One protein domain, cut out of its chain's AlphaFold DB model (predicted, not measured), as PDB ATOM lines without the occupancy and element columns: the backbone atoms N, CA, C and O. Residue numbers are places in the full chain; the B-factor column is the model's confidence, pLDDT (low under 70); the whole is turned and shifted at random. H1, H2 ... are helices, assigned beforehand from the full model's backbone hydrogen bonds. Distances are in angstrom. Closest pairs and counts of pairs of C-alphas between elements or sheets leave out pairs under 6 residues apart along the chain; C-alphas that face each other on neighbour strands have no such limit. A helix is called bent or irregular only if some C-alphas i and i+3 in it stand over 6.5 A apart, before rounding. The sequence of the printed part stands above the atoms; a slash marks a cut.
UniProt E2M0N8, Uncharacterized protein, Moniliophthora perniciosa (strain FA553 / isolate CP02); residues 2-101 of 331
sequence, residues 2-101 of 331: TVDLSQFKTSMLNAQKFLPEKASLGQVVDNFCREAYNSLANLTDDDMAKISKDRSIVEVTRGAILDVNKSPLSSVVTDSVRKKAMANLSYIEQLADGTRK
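Overview. This is residues 2 to 101 of the 331 residues of an uncharacterized protein of Moniliophthora perniciosa (strain FA553 / isolate CP02) (UniProt E2M0N8). Four longer helices, H1, H3, H6 and H5, pack in a closed round, each touching the next, with H1 and H5 running one way and H3 and H6 the other. The short H2 and the link from H5 to H6 lie at one end of this elongated body, and the short H4 packs on H6 near the other. The printed part has 100 residues with six named helices, H1 to H6 in order along the chain, and no named strand; the class is all helix. It is compact, with a radius of gyration of the C-alphas of 12.9 A and spans of 42 by 25 by 21 A.

Arrangement. H1, residues 5 to 17, touches H3, residues 27 to 42, closest at the C-alphas of Ala 15 and Cys 33, 5.0 A apart, at a steep tilt of 41 degrees, opposite ways. H1 also touches H5, residues 55 to 69, closest at the C-alphas of Gln 16 and Ala 64, 4.6 A apart; they run the same way at 37 degrees, only just a steep tilt. H2, residues 19 to 25, touches H3 only at the corner by their link, closest at the C-alphas of Lys 22 and Val 29, 5.9 A apart. Residues 37 to 42 of H3 touch residues 81 to 89 of H6, residues 79 to 96, closest at the C-alphas of Ala 41 and Ala 85, 4.1 A apart, at a steep tilt of 57 degrees. H4, residues 45 to 51, touches residues 88 to 95 of H6, closest at the C-alphas of Met 48 and Ile 92, 5.6 A apart. H5 and H6 form a helical hairpin at a shallow tilt of 28 degrees, closest at the C-alphas of Arg 62 and Leu 89, 7.1 A apart. Packing is mostly crossed, with 1 shallow tilt among 5 touching pairs, the corner left out. H1 and H6 are apart. In H1, H3, H4, H5 and H6 every O i to N i+4 pair is within hydrogen-bond range; in H2 it is 1 of 3, with 1 of 4 O i to N i+3 pairs.

Along the chain. H1 begins at C-alpha 5, (134.469, 188.684, 133.321), and is 18.0 A long from first to last C-alpha. H2 is irregular, with C-alphas 20 and 23 7.6 A apart. H3 measures 22.3 A, H5 21.0 A and H6 25.5 A, and H4 has 7 residues. H6 ends at C-alpha 96, (144.851, 194.347, 123.598).

Size, cuts and confidence. The two C-alphas farthest apart, those of Ser 24 and Lys 101, are 43.2 A apart. The printed part has no cut; no link is long, and that from H5 to H6, 9 residues, is short but not tight. Mean pLDDT of the printed part is 83.2, and it is under 70 at residue 2, residues 19 to 25 and residue 28.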
ATOM      1  N   THR A   2     126.126 187.608 127.144       57.88
ATOM      2  CA  THR A   2     127.310 188.387 127.544       57.88
ATOM      3  C   THR A   2     128.114 187.606 128.570       57.88
ATOM      4  O   THR A   2     127.524 187.062 129.503       57.88
ATOM      5  N   VAL A   3     129.435 187.562 128.419       72.44
ATOM      6  CA  VAL A   3     130.314 186.849 129.357       72.44
ATOM      7  C   VAL A   3     130.531 187.669 130.630       72.44
ATOM      8  O   VAL A   3     130.861 188.854 130.564       72.44
ATOM      9  N   ASP A   4     130.376 187.026 131.788       83.19
ATOM     10  CA  ASP A   4     130.807 187.572 133.076       83.19
ATOM     11  C   ASP A   4     132.334 187.441 133.194       83.19
ATOM     12  O   ASP A   4     132.889 186.339 133.242       83.19
ATOM     13  N   LEU A   5     133.013 188.589 133.235       79.81
ATOM     14  CA  LEU A   5     134.469 188.684 133.321       79.81
ATOM     15  C   LEU A   5     135.028 188.063 134.613       79.81
ATOM     16  O   LEU A   5     136.137 187.530 134.594       79.81
ATOM     17  N   SER A   6     134.274 188.090 135.717       77.88
ATOM     18  CA  SER A   6     134.697 187.524 137.004       77.88
ATOM     19  C   SER A   6     134.672 185.992 136.987       77.88
ATOM     20  O   SER A   6     135.643 185.347 137.394       77.88
ATOM     21  N   GLN A   7     133.613 185.406 136.423       78.25
ATOM     22  CA  GLN A   7     133.483 183.959 136.232       78.25
ATOM     23  C   GLN A   7     134.529 183.451 135.235       78.25
ATOM     24  O   GLN A   7     135.239 182.489 135.526       78.25
ATOM     25  N   PHE A   8     134.705 184.151 134.108       76.88
ATOM     26  CA  PHE A   8     135.729 183.824 133.114       76.88
ATOM     27  C   PHE A   8     137.141 183.828 133.724       76.88
ATOM     28  O   PHE A   8     137.860 182.835 133.612       76.88
ATOM     29  N   LYS A   9     137.516 184.892 134.453       79.62
ATOM     30  CA  LYS A   9     138.810 184.982 135.153       79.62
ATOM     31  C   LYS A   9     139.002 183.840 136.154       79.62
ATOM     32  O   LYS A   9     140.083 183.259 136.210       79.62
ATOM     33  N   THR A  10     137.956 183.486 136.901       77.69
ATOM     34  CA  THR A  10     137.980 182.393 137.888       77.69
ATOM     35  C   THR A  10     138.172 181.023 137.229       77.69
ATOM     36  O   THR A  10     138.999 180.239 137.689       77.69
ATOM     37  N   SER A  11     137.486 180.753 136.114       78.94
ATOM     38  CA  SER A  11     137.631 179.506 135.343       78.94
ATOM     39  C   SER A  11     139.068 179.336 134.816       78.94
ATOM     40  O   SER A  11     139.687 178.285 135.007       78.94
ATOM     41  N   MET A  12     139.663 180.406 134.266       84.50
ATOM     42  CA  MET A  12     141.068 180.399 133.831       84.50
ATOM     43  C   MET A  12     142.053 180.218 135.007       84.50
ATOM     44  O   MET A  12     142.998 179.438 134.890       84.50
ATOM     45  N   LEU A  13     141.824 180.879 136.153       79.19
ATOM     46  CA  LEU A  13     142.650 180.713 137.361       79.19
ATOM     47  C   LEU A  13     142.592 179.285 137.919       79.19
ATOM     48  O   LEU A  13     143.629 178.747 138.298       79.19
ATOM     49  N   ASN A  14     141.420 178.645 137.939       76.88
ATOM     50  CA  ASN A  14     141.280 177.258 138.395       76.88
ATOM     51  C   ASN A  14     142.046 176.288 137.484       76.88
ATOM     52  O   ASN A  14     142.772 175.424 137.981       76.88
ATOM     53  N   ALA A  15     141.957 176.468 136.161       75.62
ATOM     54  CA  ALA A  15     142.725 175.675 135.203       75.62
ATOM     55  C   ALA A  15     144.249 175.828 135.395       75.62
ATOM     56  O   ALA A  15     144.972 174.841 135.271       75.62
ATOM     57  N   GLN A  16     144.742 177.025 135.749       76.25
ATOM     58  CA  GLN A  16     146.167 177.236 136.042       76.25
ATOM     59  C   GLN A  16     146.586 176.710 137.428       76.25
ATOM     60  O   GLN A  16     147.660 176.130 137.564       76.25
ATOM     61  N   LYS A  17     145.749 176.886 138.458       77.00
ATOM     62  CA  LYS A  17     146.071 176.538 139.852       77.00
ATOM     63  C   LYS A  17     146.215 175.032 140.072       77.00
ATOM     64  O   LYS A  17     147.165 174.609 140.723       77.00
ATOM     65  N   PHE A  18     145.276 174.232 139.566       71.44
ATOM     66  CA  PHE A  18     145.201 172.795 139.877       71.44
ATOM     67  C   PHE A  18     145.988 171.899 138.903       71.44
ATOM     68  O   PHE A  18     146.044 170.683 139.072       71.44
ATOM     69  N   LEU A  19     146.651 172.503 137.914       68.06
ATOM     70  CA  LEU A  19     147.542 171.855 136.945       68.06
ATOM     71  C   LEU A  19     148.599 170.922 137.585       68.06
ATOM     72  O   LEU A  19     148.729 169.787 137.117       68.06
ATOM     73  N   PRO A  20     149.312 171.319 138.666       63.97
ATOM     74  CA  PRO A  20     150.279 170.450 139.350       63.97
ATOM     75  C   PRO A  20     149.633 169.278 140.106       63.97
ATOM     76  O   PRO A  20     150.294 168.280 140.379       63.97
ATOM     77  N   GLU A  21     148.345 169.382 140.441       62.81
ATOM     78  CA  GLU A  21     147.624 168.434 141.298       62.81
ATOM     79  C   GLU A  21     146.797 167.414 140.495       62.81
ATOM     80  O   GLU A  21     146.016 166.656 141.069       62.81
ATOM     81  N   LYS A  22     146.989 167.306 139.167       60.94
ATOM     82  CA  LYS A  22     146.300 166.287 138.343       60.94
ATOM     83  C   LYS A  22     146.472 164.863 138.892       60.94
ATOM     84  O   LYS A  22     145.539 164.071 138.792       60.94
ATOM     85  N   ALA A  23     147.630 164.541 139.469       54.12
ATOM     86  CA  ALA A  23     147.915 163.212 140.012       54.12
ATOM     87  C   ALA A  23     147.007 162.813 141.195       54.12
ATOM     88  O   ALA A  23     146.777 161.624 141.392       54.12
ATOM     89  N   SER A  24     146.476 163.782 141.951       55.38
ATOM     90  CA  SER A  24     145.571 163.561 143.089       55.38
ATOM     91  C   SER A  24     144.115 163.942 142.792       55.38
ATOM     92  O   SER A  24     143.205 163.303 143.312       55.38
ATOM     93  N   LEU A  25     143.875 164.945 141.938       59.66
ATOM     94  CA  LEU A  25     142.541 165.505 141.666       59.66
ATOM     95  C   LEU A  25     141.930 165.101 140.311       59.66
ATOM     96  O   LEU A  25     140.733 165.308 140.104       59.66
ATOM     97  N   GLY A  26     142.717 164.533 139.386       74.44
ATOM     98  CA  GLY A  26     142.281 163.889 138.137       74.44
ATOM     99  C   GLY A  26     141.070 164.525 137.439       74.44
ATOM    100  O   GLY A  26     141.182 165.568 136.794       74.44
ATOM    101  N   GLN A  27     139.905 163.882 137.593       70.25
ATOM    102  CA  GLN A  27     138.609 164.261 137.012       70.25
ATOM    103  C   GLN A  27     138.231 165.741 137.239       70.25
ATOM    104  O   GLN A  27     137.631 166.363 136.363       70.25
ATOM    105  N   VAL A  28     138.585 166.313 138.396       68.69
ATOM    106  CA  VAL A  28     138.277 167.707 138.759       68.69
ATOM    107  C   VAL A  28     139.118 168.681 137.926       68.69
ATOM    108  O   VAL A  28     138.581 169.621 137.339       68.69
ATOM    109  N   VAL A  29     140.420 168.412 137.784       70.62
ATOM    110  CA  VAL A  29     141.342 169.223 136.964       70.62
ATOM    111  C   VAL A  29     140.989 169.111 135.480       70.62
ATOM    112  O   VAL A  29     140.948 170.114 134.763       70.62
ATOM    113  N   ASP A  30     140.658 167.898 135.035       79.12
ATOM    114  CA  ASP A  30     140.168 167.608 133.688       79.12
ATOM    115  C   ASP A  30     138.880 168.393 133.362       79.12
ATOM    116  O   ASP A  30     138.714 168.869 132.235       79.12
ATOM    117  N   ASN A  31     137.980 168.567 134.337       78.31
ATOM    118  CA  ASN A  31     136.767 169.372 134.186       78.31
ATOM    119  C   ASN A  31     137.075 170.876 134.110       78.31
ATOM    120  O   ASN A  31     136.629 171.509 133.151       78.31
ATOM    121  N   PHE A  32     137.884 171.436 135.023       80.31
ATOM    122  CA  PHE A  32     138.273 172.858 134.976       80.31
ATOM    123  C   PHE A  32     138.967 173.225 133.657       80.31
ATOM    124  O   PHE A  32     138.634 174.234 133.036       80.31
ATOM    125  N   CYS A  33     139.882 172.382 133.166       79.88
ATOM    126  CA  CYS A  33     140.540 172.613 131.878       79.88
ATOM    127  C   CYS A  33     139.541 172.589 130.711       79.88
ATOM    128  O   CYS A  33     139.626 173.418 129.804       79.88
ATOM    129  N   ARG A  34     138.569 171.669 130.727       84.50
ATOM    130  CA  ARG A  34     137.536 171.586 129.683       84.50
ATOM    131  C   ARG A  34     136.597 172.794 129.707       84.50
ATOM    132  O   ARG A  34     136.224 173.284 128.644       84.50
ATOM    133  N   GLU A  35     136.236 173.280 130.890       82.94
ATOM    134  CA  GLU A  35     135.394 174.463 131.082       82.94
ATOM    135  C   GLU A  35     136.093 175.746 130.610       82.94
ATOM    136  O   GLU A  35     135.539 176.467 129.779       82.94
ATOM    137  N   ALA A  36     137.335 175.982 131.043       81.88
ATOM    138  CA  ALA A  36     138.137 177.140 130.649       81.88
ATOM    139  C   ALA A  36     138.296 177.237 129.118       81.88
ATOM    140  O   ALA A  36     138.037 178.280 128.510       81.88
ATOM    141  N   TYR A  37     138.636 176.120 128.464       88.44
ATOM    142  CA  TYR A  37     138.760 176.063 127.005       88.44
ATOM    143  C   TYR A  37     137.418 176.204 126.277       88.44
ATOM    144  O   TYR A  37     137.372 176.856 125.234       88.44
ATOM    145  N   ASN A  38     136.323 175.643 126.801       84.69
ATOM    146  CA  ASN A  38     134.989 175.841 126.226       84.69
ATOM    147  C   ASN A  38     134.516 177.295 126.360       84.69
ATOM    148  O   ASN A  38     133.906 177.813 125.425       84.69
ATOM    149  N   SER A  39     134.812 177.959 127.477       85.00
ATOM    150  CA  SER A  39     134.504 179.376 127.694       85.00
ATOM    151  C   SER A  39     135.258 180.247 126.691       85.00
ATOM    152  O   SER A  39     134.637 180.966 125.910       85.00
ATOM    153  N   LEU A  40     136.586 180.100 126.618       89.62
ATOM    154  CA  LEU A  40     137.436 180.835 125.676       89.62
ATOM    155  C   LEU A  40     137.079 180.554 124.205       89.62
ATOM    156  O   LEU A  40     137.062 181.473 123.387       89.62
ATOM    157  N   ALA A  41     136.742 179.311 123.851       90.12
ATOM    158  CA  ALA A  41     136.329 178.954 122.494       90.12
ATOM    159  C   ALA A  41     134.939 179.488 122.102       90.12
ATOM    160  O   ALA A  41     134.631 179.507 120.912       90.12
ATOM    161  N   ASN A  42     134.082 179.897 123.042       87.56
ATOM    162  CA  ASN A  42     132.703 180.328 122.757       87.56
ATOM    163  C   ASN A  42     132.428 181.817 123.018       87.56
ATOM    164  O   ASN A  42     131.282 182.246 122.886       87.56
ATOM    165  N   LEU A  43     133.466 182.607 123.307       88.00
ATOM    166  CA  LEU A  43     133.390 184.069 123.336       88.00
ATOM    167  C   LEU A  43     132.877 184.639 122.002       88.00
ATOM    168  O   LEU A  43     133.222 184.137 120.927       88.00
ATOM    169  N   THR A  44     132.100 185.721 122.080       89.38
ATOM    170  CA  THR A  44     131.758 186.569 120.926       89.38
ATOM    171  C   THR A  44     132.830 187.639 120.693       89.38
ATOM    172  O   THR A  44     133.654 187.887 121.575       89.38
ATOM    173  N   ASP A  45     132.811 188.314 119.538       88.62
ATOM    174  CA  ASP A  45     133.709 189.450 119.269       88.62
ATOM    175  C   ASP A  45     133.562 190.565 120.321       88.62
ATOM    176  O   ASP A  45     134.566 191.117 120.770       88.62
ATOM    177  N   ASP A  46     132.338 190.827 120.797       89.00
ATOM    178  CA  ASP A  46     132.072 191.783 121.877       89.00
ATOM    179  C   ASP A  46     132.680 191.347 123.213       89.00
ATOM    180  O   ASP A  46     133.160 192.182 123.977       89.00
ATOM    181  N   ASP A  47     132.651 190.053 123.537       87.50
ATOM    182  CA  ASP A  47     133.238 189.545 124.782       87.50
ATOM    183  C   ASP A  47     134.769 189.542 124.710       87.50
ATOM    184  O   ASP A  47     135.426 189.966 125.660       87.50
ATOM    185  N   MET A  48     135.344 189.181 123.558       90.69
ATOM    186  CA  MET A  48     136.785 189.294 123.305       90.69
ATOM    187  C   MET A  48     137.258 190.755 123.392       90.69
ATOM    188  O   MET A  48     138.281 191.024 124.019       90.69
ATOM    189  N   ALA A  49     136.467 191.710 122.891       89.62
ATOM    190  CA  ALA A  49     136.717 193.152 122.991       89.62
ATOM    191  C   ALA A  49     136.398 193.789 124.365       89.62
ATOM    192  O   ALA A  49     136.663 194.980 124.578       89.62
ATOM    193  N   LYS A  50     135.808 193.035 125.302       88.25
ATOM    194  CA  LYS A  50     135.748 193.391 126.733       88.25
ATOM    195  C   LYS A  50     136.970 192.833 127.456       88.25
ATOM    196  O   LYS A  50     137.648 193.577 128.153       88.25
ATOM    197  N   ILE A  51     137.275 191.553 127.237       86.31
ATOM    198  CA  ILE A  51     138.411 190.850 127.846       86.31
ATOM    199  C   ILE A  51     139.739 191.528 127.489       86.31
ATOM    200  O   ILE A  51     140.555 191.748 128.378       86.31
ATOM    201  N   SER A  52     139.930 191.953 126.234       92.38
ATOM    202  CA  SER A  52     141.160 192.623 125.781       92.38
ATOM    203  C   SER A  52     141.453 193.970 126.463       92.38
ATOM    204  O   SER A  52     142.537 194.516 126.279       92.38
ATOM    205  N   LYS A  53     140.505 194.525 127.234       92.31
ATOM    206  CA  LYS A  53     140.672 195.776 127.997       92.31
ATOM    207  C   LYS A  53     141.163 195.543 129.429       92.31
ATOM    208  O   LYS A  53     141.734 196.458 130.014       92.31
ATOM    209  N   ASP A  54     140.975 194.345 129.990       89.31
ATOM    210  CA  ASP A  54     141.550 193.960 131.285       89.31
ATOM    211  C   ASP A  54     142.814 193.125 131.051       89.31
ATOM    212  O   ASP A  54     142.775 191.904 130.879       89.31
ATOM    213  N   ARG A  55     143.963 193.804 131.103       88.56
ATOM    214  CA  ARG A  55     145.291 193.190 130.988       88.56
ATOM    215  C   ARG A  55     145.502 192.021 131.963       88.56
ATOM    216  O   ARG A  55     146.137 191.041 131.587       88.56
ATOM    217  N   SER A  56     144.948 192.081 133.174       87.19
ATOM    218  CA  SER A  56     145.068 191.002 134.160       87.19
ATOM    219  C   SER A  56     144.258 189.765 133.753       87.19
ATOM    220  O   SER A  56     144.691 188.646 134.017       87.19
ATOM    221  N   ILE A  57     143.117 189.927 133.072       84.88
ATOM    222  CA  ILE A  57     142.398 188.790 132.471       84.88
ATOM    223  C   ILE A  57     143.167 188.246 131.262       84.88
ATOM    224  O   ILE A  57     143.288 187.026 131.142       84.88
ATOM    225  N   VAL A  58     143.725 189.102 130.397       87.06
ATOM    226  CA  VAL A  58     144.533 188.659 129.241       87.06
ATOM    227  C   VAL A  58     145.742 187.833 129.693       87.06
ATOM    228  O   VAL A  58     145.931 186.718 129.208       87.06
ATOM    229  N   GLU A  59     146.519 188.319 130.666       88.12
ATOM    230  CA  GLU A  59     147.709 187.628 131.187       88.12
ATOM    231  C   GLU A  59     147.362 186.279 131.848       88.12
ATOM    232  O   GLU A  59     148.013 185.273 131.557       88.12
ATOM    233  N   VAL A  60     146.290 186.218 132.652       85.00
ATOM    234  CA  VAL A  60     145.781 184.965 133.251       85.00
ATOM    235  C   VAL A  60     145.299 183.978 132.181       85.00
ATOM    236  O   VAL A  60     145.638 182.795 132.230       85.00
ATOM    237  N   THR A  61     144.543 184.454 131.187       84.50
ATOM    238  CA  THR A  61     144.038 183.616 130.085       84.50
ATOM    239  C   THR A  61     145.205 183.019 129.300       84.50
ATOM    240  O   THR A  61     145.234 181.821 129.027       84.50
ATOM    241  N   ARG A  62     146.207 183.845 128.988       89.00
ATOM    242  CA  ARG A  62     147.423 183.450 128.277       89.00
ATOM    243  C   ARG A  62     148.234 182.406 129.045       89.00
ATOM    244  O   ARG A  62     148.627 181.403 128.451       89.00
ATOM    245  N   GLY A  63     148.457 182.619 130.344       84.19
ATOM    246  CA  GLY A  63     149.177 181.686 131.217       84.19
ATOM    247  C   GLY A  63     148.516 180.309 131.246       84.19
ATOM    248  O   GLY A  63     149.095 179.335 130.766       84.19
ATOM    249  N   ALA A  64     147.258 180.248 131.684       83.50
ATOM    250  CA  ALA A  64     146.491 179.007 131.786       83.50
ATOM    251  C   ALA A  64     146.447 178.202 130.469       83.50
ATOM    252  O   ALA A  64     146.619 176.983 130.476       83.50
ATOM    253  N   ILE A  65     146.261 178.866 129.321       89.00
ATOM    254  CA  ILE A  65     146.244 178.190 128.013       89.00
ATOM    255  C   ILE A  65     147.628 177.650 127.637       89.00
ATOM    256  O   ILE A  65     147.724 176.515 127.168       89.00
ATOM    257  N   LEU A  66     148.704 178.413 127.849       87.50
ATOM    258  CA  LEU A  66     150.068 177.941 127.581       87.50
ATOM    259  C   LEU A  66     150.460 176.770 128.487       87.50
ATOM    260  O   LEU A  66     151.071 175.816 128.007       87.50
ATOM    261  N   ASP A  67     150.095 176.819 129.764       83.31
ATOM    262  CA  ASP A  67     150.483 175.805 130.744       83.31
ATOM    263  C   ASP A  67     149.687 174.505 130.545       83.31
ATOM    264  O   ASP A  67     150.276 173.422 130.503       83.31
ATOM    265  N   VAL A  68     148.374 174.587 130.272       84.38
ATOM    266  CA  VAL A  68     147.563 173.404 129.930       84.38
ATOM    267  C   VAL A  68     148.047 172.765 128.624       84.38
ATOM    268  O   VAL A  68     148.180 171.541 128.571       84.38
ATOM    269  N   ASN A  69     148.381 173.556 127.596       85.31
ATOM    270  CA  ASN A  69     148.884 173.036 126.315       85.31
ATOM    271  C   ASN A  69     150.231 172.303 126.433       85.31
ATOM    272  O   ASN A  69     150.459 171.348 125.696       85.31
ATOM    273  N   LYS A  70     151.110 172.716 127.355       84.75
ATOM    274  CA  LYS A  70     152.395 172.041 127.628       84.75
ATOM    275  C   LYS A  70     152.250 170.765 128.469       84.75
ATOM    276  O   LYS A  70     153.226 170.042 128.645       84.75
ATOM    277  N   SER A  71     151.065 170.503 129.018       80.00
ATOM    278  CA  SER A  71     150.829 169.442 130.000       80.00
ATOM    279  C   SER A  71     150.069 168.229 129.429       80.00
ATOM    280  O   SER A  71     149.415 168.332 128.382       80.00
ATOM    281  N   PRO A  72     150.008 167.107 130.175       77.38
ATOM    282  CA  PRO A  72     149.093 165.987 129.914       77.38
ATOM    283  C   PRO A  72     147.584 166.292 130.085       77.38
ATOM    284  O   PRO A  72     146.770 165.367 130.111       77.38
ATOM    285  N   LEU A  73     147.175 167.559 130.249       78.25
ATOM    286  CA  LEU A  73     145.770 168.001 130.166       78.25
ATOM    287  C   LEU A  73     145.375 168.438 128.748       78.25
ATOM    288  O   LEU A  73     144.188 168.483 128.431       78.25
ATOM    289  N   SER A  74     146.344 168.701 127.867       82.06
ATOM    290  CA  SER A  74     146.112 169.083 126.465       82.06
ATOM    291  C   SER A  74     145.211 168.100 125.695       82.06
ATOM    292  O   SER A  74     144.412 168.530 124.858       82.06
ATOM    293  N   SER A  75     145.282 166.804 126.020       84.56
ATOM    294  CA  SER A  75     144.471 165.711 125.459       84.56
ATOM    295  C   SER A  75     143.020 165.660 125.961       84.56
ATOM    296  O   SER A  75     142.172 165.053 125.309       84.56
ATOM    297  N   VAL A  76     142.713 166.302 127.092       84.56
ATOM    298  CA  VAL A  76     141.365 166.348 127.697       84.56
ATOM    299  C   VAL A  76     140.451 167.325 126.951       84.56
ATOM    300  O   VAL A  76     139.225 167.180 126.940       84.56
ATOM    301  N   VAL A  77     141.057 168.321 126.300       86.50
ATOM    302  CA  VAL A  77     140.394 169.269 125.405       86.50
ATOM    303  C   VAL A  77     140.458 168.728 123.979       86.50
ATOM    304  O   VAL A  77     141.524 168.335 123.507       86.50
ATOM    305  N   THR A  78     139.337 168.739 123.257       90.62
ATOM    306  CA  THR A  78     139.300 168.291 121.857       90.62
ATOM    307  C   THR A  78     140.039 169.261 120.936       90.62
ATOM    308  O   THR A  78     139.991 170.476 121.119       90.62
ATOM    309  N   ASP A  79     140.685 168.739 119.890       90.44
ATOM    310  CA  ASP A  79     141.469 169.528 118.928       90.44
ATOM    311  C   ASP A  79     140.713 170.716 118.312       90.44
ATOM    312  O   ASP A  79     141.313 171.758 118.052       90.44
ATOM    313  N   SER A  80     139.406 170.580 118.075       91.94
ATOM    314  CA  SER A  80     138.566 171.654 117.531       91.94
ATOM    315  C   SER A  80     138.357 172.791 118.534       91.94
ATOM    316  O   SER A  80     138.514 173.957 118.170       91.94
ATOM    317  N   VAL A  81     138.072 172.464 119.800       91.31
ATOM    318  CA  VAL A  81     137.958 173.449 120.884       91.31
ATOM    319  C   VAL A  81     139.320 174.084 121.159       91.31
ATOM    320  O   VAL A  81     139.402 175.305 121.222       91.31
ATOM    321  N   ARG A  82     140.402 173.293 121.222       91.62
ATOM    322  CA  ARG A  82     141.778 173.780 121.437       91.62
ATOM    323  C   ARG A  82     142.193 174.790 120.359       91.62
ATOM    324  O   ARG A  82     142.647 175.882 120.688       91.62
ATOM    325  N   LYS A  83     141.957 174.476 119.077       92.81
ATOM    326  CA  LYS A  83     142.236 175.382 117.945       92.81
ATOM    327  C   LYS A  83     141.399 176.664 118.000       92.81
ATOM    328  O   LYS A  83     141.957 177.742 117.817       92.81
ATOM    329  N   LYS A  84     140.093 176.573 118.286       93.19
ATOM    330  CA  LYS A  84     139.220 177.758 118.389       93.19
ATOM    331  C   LYS A  84     139.591 178.638 119.590       93.19
ATOM    332  O   LYS A  84     139.680 179.850 119.445       93.19
ATOM    333  N   ALA A  85     139.892 178.035 120.740       91.62
ATOM    334  CA  ALA A  85     140.360 178.736 121.933       91.62
ATOM    335  C   ALA A  85     141.682 179.488 121.687       91.62
ATOM    336  O   ALA A  85     141.799 180.651 122.059       91.62
ATOM    337  N   MET A  86     142.654 178.868 121.006       93.62
ATOM    338  CA  MET A  86     143.917 179.533 120.650       93.62
ATOM    339  C   MET A  86     143.736 180.657 119.619       93.62
ATOM    340  O   MET A  86     144.388 181.692 119.735       93.62
ATOM    341  N   ALA A  87     142.837 180.496 118.642       93.88
ATOM    342  CA  ALA A  87     142.503 181.564 117.696       93.88
ATOM    343  C   ALA A  87     141.845 182.765 118.403       93.88
ATOM    344  O   ALA A  87     142.223 183.909 118.150       93.88
ATOM    345  N   ASN A  88     140.923 182.502 119.335       94.12
ATOM    346  CA  ASN A  88     140.278 183.524 120.158       94.12
ATOM    347  C   ASN A  88     141.285 184.227 121.090       94.12
ATOM    348  O   ASN A  88     141.272 185.451 121.168       94.12
ATOM    349  N   LEU A  89     142.205 183.492 121.731       94.38
ATOM    350  CA  LEU A  89     143.290 184.081 122.532       94.38
ATOM    351  C   LEU A  89     144.175 185.008 121.693       94.38
ATOM    352  O   LEU A  89     144.391 186.150 122.083       94.38
ATOM    353  N   SER A  90     144.632 184.558 120.521       94.88
ATOM    354  CA  SER A  90     145.473 185.390 119.649       94.88
ATOM    355  C   SER A  90     144.735 186.639 119.150       94.88
ATOM    356  O   SER A  90     145.344 187.691 118.981       94.88
ATOM    357  N   TYR A  91     143.413 186.566 118.960       94.38
ATOM    358  CA  TYR A  91     142.602 187.741 118.645       94.38
ATOM    359  C   TYR A  91     142.444 188.691 119.846       94.38
ATOM    360  O   TYR A  91     142.559 189.900 119.666       94.38
ATOM    361  N   ILE A  92     142.264 188.172 121.066       93.12
ATOM    362  CA  ILE A  92     142.275 188.968 122.306       93.12
ATOM    363  C   ILE A  92     143.619 189.692 122.484       93.12
ATOM    364  O   ILE A  92     143.616 190.887 122.765       93.12
ATOM    365  N   GLU A  93     144.749 189.004 122.277       92.81
ATOM    366  CA  GLU A  93     146.091 189.610 122.300       92.81
ATOM    367  C   GLU A  93     146.197 190.730 121.242       92.81
ATOM    368  O   GLU A  93     146.529 191.864 121.575       92.81
ATOM    369  N   GLN A  94     145.787 190.473 119.991       94.06
ATOM    370  CA  GLN A  94     145.783 191.482 118.916       94.06
ATOM    371  C   GLN A  94     144.907 192.714 119.217       94.06
ATOM    372  O   GLN A  94     145.247 193.827 118.808       94.06
ATOM    373  N   LEU A  95     143.773 192.528 119.903       93.50
ATOM    374  CA  LEU A  95     142.890 193.612 120.348       93.50
ATOM    375  C   LEU A  95     143.477 194.391 121.538       93.50
ATOM    376  O   LEU A  95     143.257 195.598 121.627       93.50
ATOM    377  N   ALA A  96     144.204 193.725 122.440       91.00
ATOM    378  CA  ALA A  96     144.851 194.347 123.598       91.00
ATOM    379  C   ALA A  96     146.069 195.188 123.181       91.00
ATOM    380  O   ALA A  96     146.218 196.325 123.625       91.00
ATOM    381  N   ASP A  97     146.876 194.674 122.248       91.06
ATOM    382  CA  ASP A  97     148.019 195.379 121.652       91.06
ATOM    383  C   ASP A  97     147.595 196.471 120.643       91.06
ATOM    384  O   ASP A  97     148.436 197.165 120.070       91.06
ATOM    385  N   GLY A  98     146.293 196.604 120.352       87.69
ATOM    386  CA  GLY A  98     145.749 197.557 119.376       87.69
ATOM    387  C   GLY A  98     146.123 197.281 117.911       87.69
ATOM    388  O   GLY A  98     145.743 198.049 117.024       87.69
ATOM    389  N   THR A  99     146.836 196.182 117.635       86.44
ATOM    390  CA  THR A  99     147.257 195.759 116.284       86.44
ATOM    391  C   THR A  99     146.078 195.373 115.391       86.44
ATOM    392  O   THR A  99     146.187 195.400 114.163       86.44
ATOM    393  N   ARG A 100     144.924 195.064 115.993       85.56
ATOM    394  CA  ARG A 100     143.660 194.794 115.310       85.56
ATOM    395  C   ARG A 100     142.522 195.570 115.966       85.56
ATOM    396  O   ARG A 100     142.555 195.876 117.153       85.56
ATOM    397  N   LYS A 101     141.492 195.876 115.179       80.69
ATOM    398  CA  LYS A 101     140.248 196.504 115.642       80.69
ATOM    399  C   LYS A 101     139.091 195.523 115.490       80.69
ATOM    400  O   LYS A 101     139.115 194.677 114.595       80.69
TER     401      LYS A 101